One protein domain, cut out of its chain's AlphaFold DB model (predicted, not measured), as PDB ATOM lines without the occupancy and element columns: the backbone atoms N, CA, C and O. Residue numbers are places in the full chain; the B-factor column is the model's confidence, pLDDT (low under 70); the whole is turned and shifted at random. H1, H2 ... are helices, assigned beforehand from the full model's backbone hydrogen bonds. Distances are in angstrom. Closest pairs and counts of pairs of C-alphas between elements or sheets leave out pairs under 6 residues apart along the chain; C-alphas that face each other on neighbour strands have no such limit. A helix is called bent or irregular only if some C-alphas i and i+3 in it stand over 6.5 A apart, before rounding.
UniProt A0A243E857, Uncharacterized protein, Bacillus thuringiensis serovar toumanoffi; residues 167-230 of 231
ATOM      1  N   ALA A 167       2.190  58.067   5.467       73.75
ATOM      2  CA  ALA A 167       0.746  57.949   5.655       73.75
ATOM      3  C   ALA A 167       0.291  56.482   5.713       73.75
ATOM      4  O   ALA A 167      -0.541  56.130   6.545       73.75
ATOM      5  N   LEU A 168       0.868  55.614   4.876       80.94
ATOM      6  CA  LEU A 168       0.594  54.173   4.908       80.94
ATOM      7  C   LEU A 168       1.038  53.540   6.228       80.94
ATOM      8  O   LEU A 168       0.296  52.758   6.817       80.94
ATOM      9  N   LYS A 169       2.207  53.932   6.737       77.50
ATOM     10  CA  LYS A 169       2.713  53.485   8.038       77.50
ATOM     11  C   LYS A 169       1.855  53.989   9.198       77.50
ATOM     12  O   LYS A 169       1.575  53.250  10.134       77.50
ATOM     13  N   GLU A 170       1.406  55.239   9.145       75.94
ATOM     14  CA  GLU A 170       0.472  55.765  10.142       75.94
ATOM     15  C   GLU A 170      -0.857  54.997  10.110       75.94
ATOM     16  O   GLU A 170      -1.408  54.654  11.157       75.94
ATOM     17  N   MET A 171      -1.358  54.684   8.914       77.06
ATOM     18  CA  MET A 171      -2.573  53.897   8.739       77.06
ATOM     19  C   MET A 171      -2.409  52.473   9.279       77.06
ATOM     20  O   MET A 171      -3.294  52.015   9.999       77.06
ATOM     21  N   SER A 172      -1.284  51.801   9.017       77.12
ATOM     22  CA  SER A 172      -1.034  50.452   9.542       77.12
ATOM     23  C   SER A 172      -0.961  50.441  11.071       77.12
ATOM     24  O   SER A 172      -1.578  49.590  11.708       77.12
ATOM     25  N   ILE A 173      -0.317  51.442  11.681       80.56
ATOM     26  CA  ILE A 173      -0.296  51.608  13.142       80.56
ATOM     27  C   ILE A 173      -1.716  51.804  13.687       80.56
ATOM     28  O   ILE A 173      -2.084  51.172  14.677       80.56
ATOM     29  N   LYS A 174      -2.537  52.643  13.045       77.00
ATOM     30  CA  LYS A 174      -3.933  52.865  13.461       77.00
ATOM     31  C   LYS A 174      -4.784  51.601  13.345       77.00
ATOM     32  O   LYS A 174      -5.605  51.354  14.225       77.00
ATOM     33  N   VAL A 175      -4.592  50.809  12.290       81.69
ATOM     34  CA  VAL A 175      -5.285  49.526  12.107       81.69
ATOM     35  C   VAL A 175      -4.885  48.543  13.206       81.69
ATOM     36  O   VAL A 175      -5.770  48.064  13.910       81.69
ATOM     37  N   ARG A 176      -3.583  48.356  13.469       83.81
ATOM     38  CA  ARG A 176      -3.109  47.486  14.563       83.81
ATOM     39  C   ARG A 176      -3.588  47.950  15.939       83.81
ATOM     40  O   ARG A 176      -3.941  47.133  16.788       83.81
ATOM     41  N   ALA A 177      -3.631  49.262  16.176       84.62
ATOM     42  CA  ALA A 177      -4.152  49.824  17.421       84.62
ATOM     43  C   ALA A 177      -5.655  49.549  17.581       84.62
ATOM     44  O   ALA A 177      -6.105  49.183  18.666       84.62
ATOM     45  N   LYS A 178      -6.430  49.682  16.497       86.94
ATOM     46  CA  LYS A 178      -7.851  49.318  16.471       86.94
ATOM     47  C   LYS A 178      -8.042  47.824  16.742       86.94
ATOM     48  O   LYS A 178      -8.899  47.480  17.547       86.94
ATOM     49  N   GLU A 179      -7.274  46.957  16.088       87.69
ATOM     50  CA  GLU A 179      -7.321  45.504  16.302       87.69
ATOM     51  C   GLU A 179      -7.014  45.157  17.755       87.69
ATOM     52  O   GLU A 179      -7.806  44.478  18.399       87.69
ATOM     53  N   SER A 180      -5.945  45.727  18.314       87.62
ATOM     54  CA  SER A 180      -5.576  45.539  19.722       87.62
ATOM     55  C   SER A 180      -6.698  45.976  20.669       87.62
ATOM     56  O   SER A 180      -7.041  45.247  21.595       87.62
ATOM     57  N   ALA A 181      -7.317  47.135  20.414       91.06
ATOM     58  CA  ALA A 181      -8.430  47.631  21.219       91.06
ATOM     59  C   ALA A 181      -9.673  46.731  21.119       91.06
ATOM     60  O   ALA A 181     -10.348  46.497  22.121       91.06
ATOM     61  N   LEU A 182      -9.982  46.205  19.928       90.12
ATOM     62  CA  LEU A 182     -11.073  45.246  19.744       90.12
ATOM     63  C   LEU A 182     -10.790  43.943  20.495       90.12
ATOM     64  O   LEU A 182     -11.660  43.481  21.230       90.12
ATOM     65  N   THR A 183      -9.581  43.398  20.376       89.12
ATOM     66  CA  THR A 183      -9.163  42.189  21.094       89.12
ATOM     67  C   THR A 183      -9.246  42.386  22.605       89.12
ATOM     68  O   THR A 183      -9.786  41.532  23.299       89.12
ATOM     69  N   GLU A 184      -8.821  43.540  23.130       88.50
ATOM     70  CA  GLU A 184      -8.952  43.864  24.556       88.50
ATOM     71  C   GLU A 184     -10.413  43.880  25.023       88.50
ATOM     72  O   GLU A 184     -10.732  43.404  26.114       88.50
ATOM     73  N   VAL A 185     -11.325  44.404  24.200       91.81
ATOM     74  CA  VAL A 185     -12.759  44.367  24.504       91.81
ATOM     75  C   VAL A 185     -13.282  42.935  24.478       91.81
ATOM     76  O   VAL A 185     -14.009  42.566  25.393       91.81
ATOM     77  N   VAL A 186     -12.903  42.119  23.490       89.81
ATOM     78  CA  VAL A 186     -13.326  40.711  23.412       89.81
ATOM     79  C   VAL A 186     -12.833  39.926  24.628       89.81
ATOM     80  O   VAL A 186     -13.628  39.232  25.257       89.81
ATOM     81  N   MET A 187     -11.570  40.097  25.028       89.88
ATOM     82  CA  MET A 187     -10.985  39.411  26.188       89.88
ATOM     83  C   MET A 187     -11.729  39.696  27.498       89.88
ATOM     84  O   MET A 187     -11.782  38.828  28.360       89.88
ATOM     85  N   LYS A 188     -12.375  40.864  27.645       91.81
ATOM     86  CA  LYS A 188     -13.206  41.179  28.828       91.81
ATOM     87  C   LYS A 188     -14.452  40.298  28.947       91.81
ATOM     88  O   LYS A 188     -15.008  40.193  30.038       91.81
ATOM     89  N   TYR A 189     -14.909  39.703  27.846       92.44
ATOM     90  CA  TYR A 189     -16.092  38.840  27.803       92.44
ATOM     91  C   TYR A 189     -15.750  37.352  27.642       92.44
ATOM     92  O   TYR A 189     -16.652  36.518  27.729       92.44
ATOM     93  N   VAL A 190     -14.478  37.008  27.419       91.38
ATOM     94  CA  VAL A 190     -14.004  35.627  27.261       91.38
ATOM     95  C   VAL A 190     -13.278  35.193  28.544       91.38
ATOM     96  O   VAL A 190     -12.423  35.939  29.019       91.38
ATOM     97  N   PRO A 191     -13.585  34.013  29.117       92.56
ATOM     98  CA  PRO A 191     -12.868  33.491  30.283       92.56
ATOM     99  C   PRO A 191     -11.361  33.346  30.033       92.56
ATOM    100  O   PRO A 191     -10.961  32.997  28.922       92.56
ATOM    101  N   GLU A 192     -10.532  33.584  31.056       88.38
ATOM    102  CA  GLU A 192      -9.061  33.606  30.930       88.38
ATOM    103  C   GLU A 192      -8.490  32.282  30.407       88.38
ATOM    104  O   GLU A 192      -7.603  32.280  29.559       88.38
ATOM    105  N   GLU A 193      -9.053  31.146  30.822       93.19
ATOM    106  CA  GLU A 193      -8.649  29.818  30.349       93.19
ATOM    107  C   GLU A 193      -8.844  29.601  28.837       93.19
ATOM    108  O   GLU A 193      -8.251  28.688  28.263       93.19
ATOM    109  N   MET A 194      -9.662  30.435  28.187       91.81
ATOM    110  CA  MET A 194      -9.939  30.376  26.751       91.81
ATOM    111  C   MET A 194      -9.154  31.423  25.951       91.81
ATOM    112  O   MET A 194      -9.287  31.457  24.727       91.81
ATOM    113  N   HIS A 195      -8.348  32.280  26.590       89.88
ATOM    114  CA  HIS A 195      -7.607  33.341  25.891       89.88
ATOM    115  C   HIS A 195      -6.595  32.774  24.892       89.88
ATOM    116  O   HIS A 195      -6.533  33.254  23.763       89.88
ATOM    117  N   ASP A 196      -5.878  31.707  25.252       90.81
ATOM    118  CA  ASP A 196      -4.928  31.050  24.343       90.81
ATOM    119  C   ASP A 196      -5.627  30.497  23.090       90.81
ATOM    120  O   ASP A 196      -5.143  30.662  21.969       90.81
ATOM    121  N   ALA A 197      -6.804  29.886  23.269       90.31
ATOM    122  CA  ALA A 197      -7.616  29.390  22.161       90.31
ATOM    123  C   ALA A 197      -8.157  30.540  21.293       90.31
ATOM    124  O   ALA A 197      -8.115  30.454  20.070       90.31
ATOM    125  N   LEU A 198      -8.595  31.641  21.915       88.75
ATOM    126  CA  LEU A 198      -9.048  32.843  21.213       88.75
ATOM    127  C   LEU A 198      -7.945  33.432  20.324       88.75
ATOM    128  O   LEU A 198      -8.215  33.774  19.176       88.75
ATOM    129  N   PHE A 199      -6.712  33.553  20.826       89.50
ATOM    130  CA  PHE A 199      -5.593  34.063  20.027       89.50
ATOM    131  C   PHE A 199      -5.258  33.141  18.853       89.50
ATOM    132  O   PHE A 199      -5.063  33.632  17.740       89.50
ATOM    133  N   ALA A 200      -5.255  31.824  19.075       91.38
ATOM    134  CA  ALA A 200      -5.027  30.849  18.011       91.38
ATOM    135  C   ALA A 200      -6.106  30.926  16.915       91.38
ATOM    136  O   ALA A 200      -5.785  30.897  15.725       91.38
ATOM    137  N   ASP A 201      -7.373  31.080  17.303       91.94
ATOM    138  CA  ASP A 201      -8.486  31.215  16.364       91.94
ATOM    139  C   ASP A 201      -8.434  32.542  15.593       91.94
ATOM    140  O   ASP A 201      -8.717  32.561  14.393       91.94
ATOM    141  N   LEU A 202      -8.046  33.645  16.244       88.94
ATOM    142  CA  LEU A 202      -7.862  34.943  15.585       88.94
ATOM    143  C   LEU A 202      -6.758  34.885  14.520       88.94
ATOM    144  O   LEU A 202      -6.977  35.335  13.396       88.94
ATOM    145  N   GLU A 203      -5.608  34.288  14.838       87.31
ATOM    146  CA  GLU A 203      -4.495  34.132  13.893       87.31
ATOM    147  C   GLU A 203      -4.868  33.201  12.729       87.31
ATOM    148  O   GLU A 203      -4.594  33.494  11.559       87.31
ATOM    149  N   LEU A 204      -5.563  32.095  13.021       89.69
ATOM    150  CA  LEU A 204      -6.061  31.186  11.994       89.69
ATOM    151  C   LEU A 204      -7.079  31.880  11.082       89.69
ATOM    152  O   LEU A 204      -7.023  31.702   9.863       89.69
ATOM    153  N   ALA A 205      -7.990  32.676  11.642       87.25
ATOM    154  CA  ALA A 205      -8.981  33.423  10.877       87.25
ATOM    155  C   ALA A 205      -8.324  34.472   9.971       87.25
ATOM    156  O   ALA A 205      -8.694  34.578   8.802       87.25
ATOM    157  N   GLU A 206      -7.318  35.197  10.467       81.75
ATOM    158  CA  GLU A 206      -6.549  36.162   9.677       81.75
ATOM    159  C   GLU A 206      -5.813  35.478   8.515       81.75
ATOM    160  O   GLU A 206      -5.931  35.892   7.358       81.75
ATOM    161  N   LYS A 207      -5.109  34.376   8.792       83.44
ATOM    162  CA  LYS A 207      -4.420  33.590   7.764       83.44
ATOM    163  C   LYS A 207      -5.392  33.086   6.695       83.44
ATOM    164  O   LYS A 207      -5.156  33.275   5.504       83.44
ATOM    165  N   THR A 208      -6.508  32.508   7.132       81.62
ATOM    166  CA  THR A 208      -7.565  31.992   6.252       81.62
ATOM    167  C   THR A 208      -8.180  33.106   5.406       81.62
ATOM    168  O   THR A 208      -8.466  32.901   4.226       81.62
ATOM    169  N   PHE A 209      -8.368  34.298   5.975       80.38
ATOM    170  CA  PHE A 209      -8.857  35.462   5.241       80.38
ATOM    171  C   PHE A 209      -7.905  35.835   4.103       80.38
ATOM    172  O   PHE A 209      -8.353  35.970   2.969       80.38
ATOM    173  N   TYR A 210      -6.597  35.927   4.361       72.62
ATOM    174  CA  TYR A 210      -5.620  36.259   3.320       72.62
ATOM    175  C   TYR A 210      -5.415  35.162   2.271       72.62
ATOM    176  O   TYR A 210      -5.067  35.481   1.137       72.62
ATOM    177  N   GLU A 211      -5.582  33.891   2.637       77.44
ATOM    178  CA  GLU A 211      -5.503  32.767   1.695       77.44
ATOM    179  C   GLU A 211      -6.703  32.728   0.737       77.44
ATOM    180  O   GLU A 211      -6.537  32.355  -0.423       77.44
ATOM    181  N   ASN A 212      -7.885  33.139   1.210       73.56
ATOM    182  CA  ASN A 212      -9.127  33.160   0.430       73.56
ATOM    183  C   ASN A 212      -9.437  34.511  -0.217       73.56
ATOM    184  O   ASN A 212     -10.375  34.617  -1.006       73.56
ATOM    185  N   LEU A 213      -8.697  35.558   0.138       74.94
ATOM    186  CA  LEU A 213      -8.758  36.812  -0.585       74.94
ATOM    187  C   LEU A 213      -8.240  36.509  -1.996       74.94
ATOM    188  O   LEU A 213      -7.103  36.053  -2.132       74.94
ATOM    189  N   ASP A 214      -9.076  36.718  -3.020       61.16
ATOM    190  CA  ASP A 214      -8.700  36.625  -4.441       61.16
ATOM    191  C   ASP A 214      -7.684  37.735  -4.755       61.16
ATOM    192  O   ASP A 214      -7.968  38.738  -5.409       61.16
ATOM    193  N   LEU A 215      -6.483  37.580  -4.205       63.06
ATOM    194  CA  LEU A 215      -5.345  38.433  -4.445       63.06
ATOM    195  C   LEU A 215      -4.920  38.148  -5.874       63.06
ATOM    196  O   LEU A 215      -4.474  37.040  -6.199       63.06
ATOM    197  N   THR A 216      -5.046  39.154  -6.729       62.50
ATOM    198  CA  THR A 216      -4.406  39.095  -8.035       62.50
ATOM    199  C   THR A 216      -2.891  38.919  -7.837       62.50
ATOM    200  O   THR A 216      -2.340  39.217  -6.773       62.50
ATOM    201  N   GLU A 217      -2.173  38.435  -8.853       58.53
ATOM    202  CA  GLU A 217      -0.698  38.354  -8.809       58.53
ATOM    203  C   GLU A 217      -0.052  39.706  -8.445       58.53
ATOM    204  O   GLU A 217       1.021  39.762  -7.844       58.53
ATOM    205  N   GLU A 218      -0.733  40.806  -8.771       49.12
ATOM    206  CA  GLU A 218      -0.336  42.164  -8.419       49.12
ATOM    207  C   GLU A 218      -0.535  42.461  -6.925       49.12
ATOM    208  O   GLU A 218       0.389  42.950  -6.275       49.12
ATOM    209  N   ASP A 219      -1.672  42.069  -6.347       55.44
ATOM    210  CA  ASP A 219      -1.943  42.240  -4.915       55.44
ATOM    211  C   ASP A 219      -1.019  41.377  -4.045       55.44
ATOM    212  O   ASP A 219      -0.589  41.810  -2.974       55.44
ATOM    213  N   ARG A 220      -0.638  40.180  -4.520       65.19
ATOM    214  CA  ARG A 220       0.400  39.362  -3.866       65.19
ATOM    215  C   ARG A 220       1.752  40.060  -3.864       65.19
ATOM    216  O   ARG A 220       2.383  40.143  -2.817       65.19
ATOM    217  N   ARG A 221       2.173  40.629  -4.997       58.34
ATOM    218  CA  ARG A 221       3.427  41.397  -5.067       58.34
ATOM    219  C   ARG A 221       3.413  42.624  -4.167       58.34
ATOM    220  O   ARG A 221       4.439  42.934  -3.572       58.34
ATOM    221  N   ILE A 222       2.277  43.313  -4.059       58.94
ATOM    222  CA  ILE A 222       2.125  44.460  -3.157       58.94
ATOM    223  C   ILE A 222       2.211  43.997  -1.700       58.94
ATOM    224  O   ILE A 222       2.955  44.598  -0.931       58.94
ATOM    225  N   LYS A 223       1.531  42.904  -1.330       65.19
ATOM    226  CA  LYS A 223       1.623  42.298   0.007       65.19
ATOM    227  C   LYS A 223       3.063  41.907   0.360       65.19
ATOM    228  O   LYS A 223       3.544  42.276   1.429       65.19
ATOM    229  N   ASP A 224       3.760  41.224  -0.543       63.66
ATOM    230  CA  ASP A 224       5.147  40.790  -0.339       63.66
ATOM    231  C   ASP A 224       6.105  41.987  -0.262       63.66
ATOM    232  O   ASP A 224       7.024  42.014   0.556       63.66
ATOM    233  N   ALA A 225       5.880  43.016  -1.084       54.19
ATOM    234  CA  ALA A 225       6.626  44.263  -0.999       54.19
ATOM    235  C   ALA A 225       6.390  44.946   0.356       54.19
ATOM    236  O   ALA A 225       7.357  45.297   1.025       54.19
ATOM    237  N   MET A 226       5.138  45.082   0.802       55.66
ATOM    238  CA  MET A 226       4.798  45.680   2.099       55.66
ATOM    239  C   MET A 226       5.449  44.933   3.270       55.66
ATOM    240  O   MET A 226       6.066  45.579   4.119       55.66
ATOM    241  N   GLN A 227       5.424  43.595   3.258       60.53
ATOM    242  CA  GLN A 227       6.118  42.777   4.259       60.53
ATOM    243  C   GLN A 227       7.640  42.985   4.235       60.53
ATOM    244  O   GLN A 227       8.251  43.148   5.292       60.53
ATOM    245  N   ASN A 228       8.259  43.058   3.052       48.62
ATOM    246  CA  ASN A 228       9.694  43.336   2.912       48.62
ATOM    247  C   ASN A 228      10.081  44.755   3.369       48.62
ATOM    248  O   ASN A 228      11.207  44.969   3.818       48.62
ATOM    249  N   PHE A 229       9.156  45.715   3.295       44.19
ATOM    250  CA  PHE A 229       9.328  47.074   3.819       44.19
ATOM    251  C   PHE A 229       8.956  47.213   5.307       44.19
ATOM    252  O   PHE A 229       9.030  48.314   5.858       44.19
ATOM    253  N   GLY A 230       8.595  46.117   5.985       38.88
ATOM    254  CA  GLY A 230       8.270  46.108   7.414       38.88
ATOM    255  C   GLY A 230       6.956  46.814   7.765       38.88
ATOM    256  O   GLY A 230       6.823  47.327   8.883       38.88
TER     257      GLY A 230
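Overview. This is residues 167 to 230 of the 231 residues of an uncharacterized protein of Bacillus thuringiensis serovar toumanoffi (UniProt A0A243E857). Two long helices, H1 and H2, form an open V joined at one end by a tight link, and a shorter helix, H3, sits across the open end beyond H2. No helix touches another. The printed part has 64 residues with three named helices, H1, H2 and H3 in chain order, no named strand, and is all helix. It is loose, radius of gyration of the C-alphas 14.7 A, and elongated, spanning 41 by 27 by 17 A.

Arrangement. H1, residues 167 to 187, and H2, residues 192 to 212, are close but not clearly touching; their closest C-alphas, of Met 187 and His 195, are 7.0 A apart. They run opposite ways at a steep tilt of 40 degrees. H3, residues 217 to 228, is apart from both. Every O i to N i+4 pair is within hydrogen-bond range in H1 and H3, and 15 of 17 in H2.

Along the chain. H1 spans 30.0 A from C-alpha 167 at (0.746, 57.949, 5.655). H2 spans 30.5 A and is irregular, C-alphas 193 and 196 being 7.2 A apart. H3 spans 16.4 A, ending at C-alpha 228 at (9.694, 43.336, 2.912).

Size, cuts and confidence. The C-alphas farthest apart, of Pro 191 and Glu 218, are 41.6 A apart. The printed part has no cut, and both links are tight. Residues 214 to 230 have pLDDT under 70.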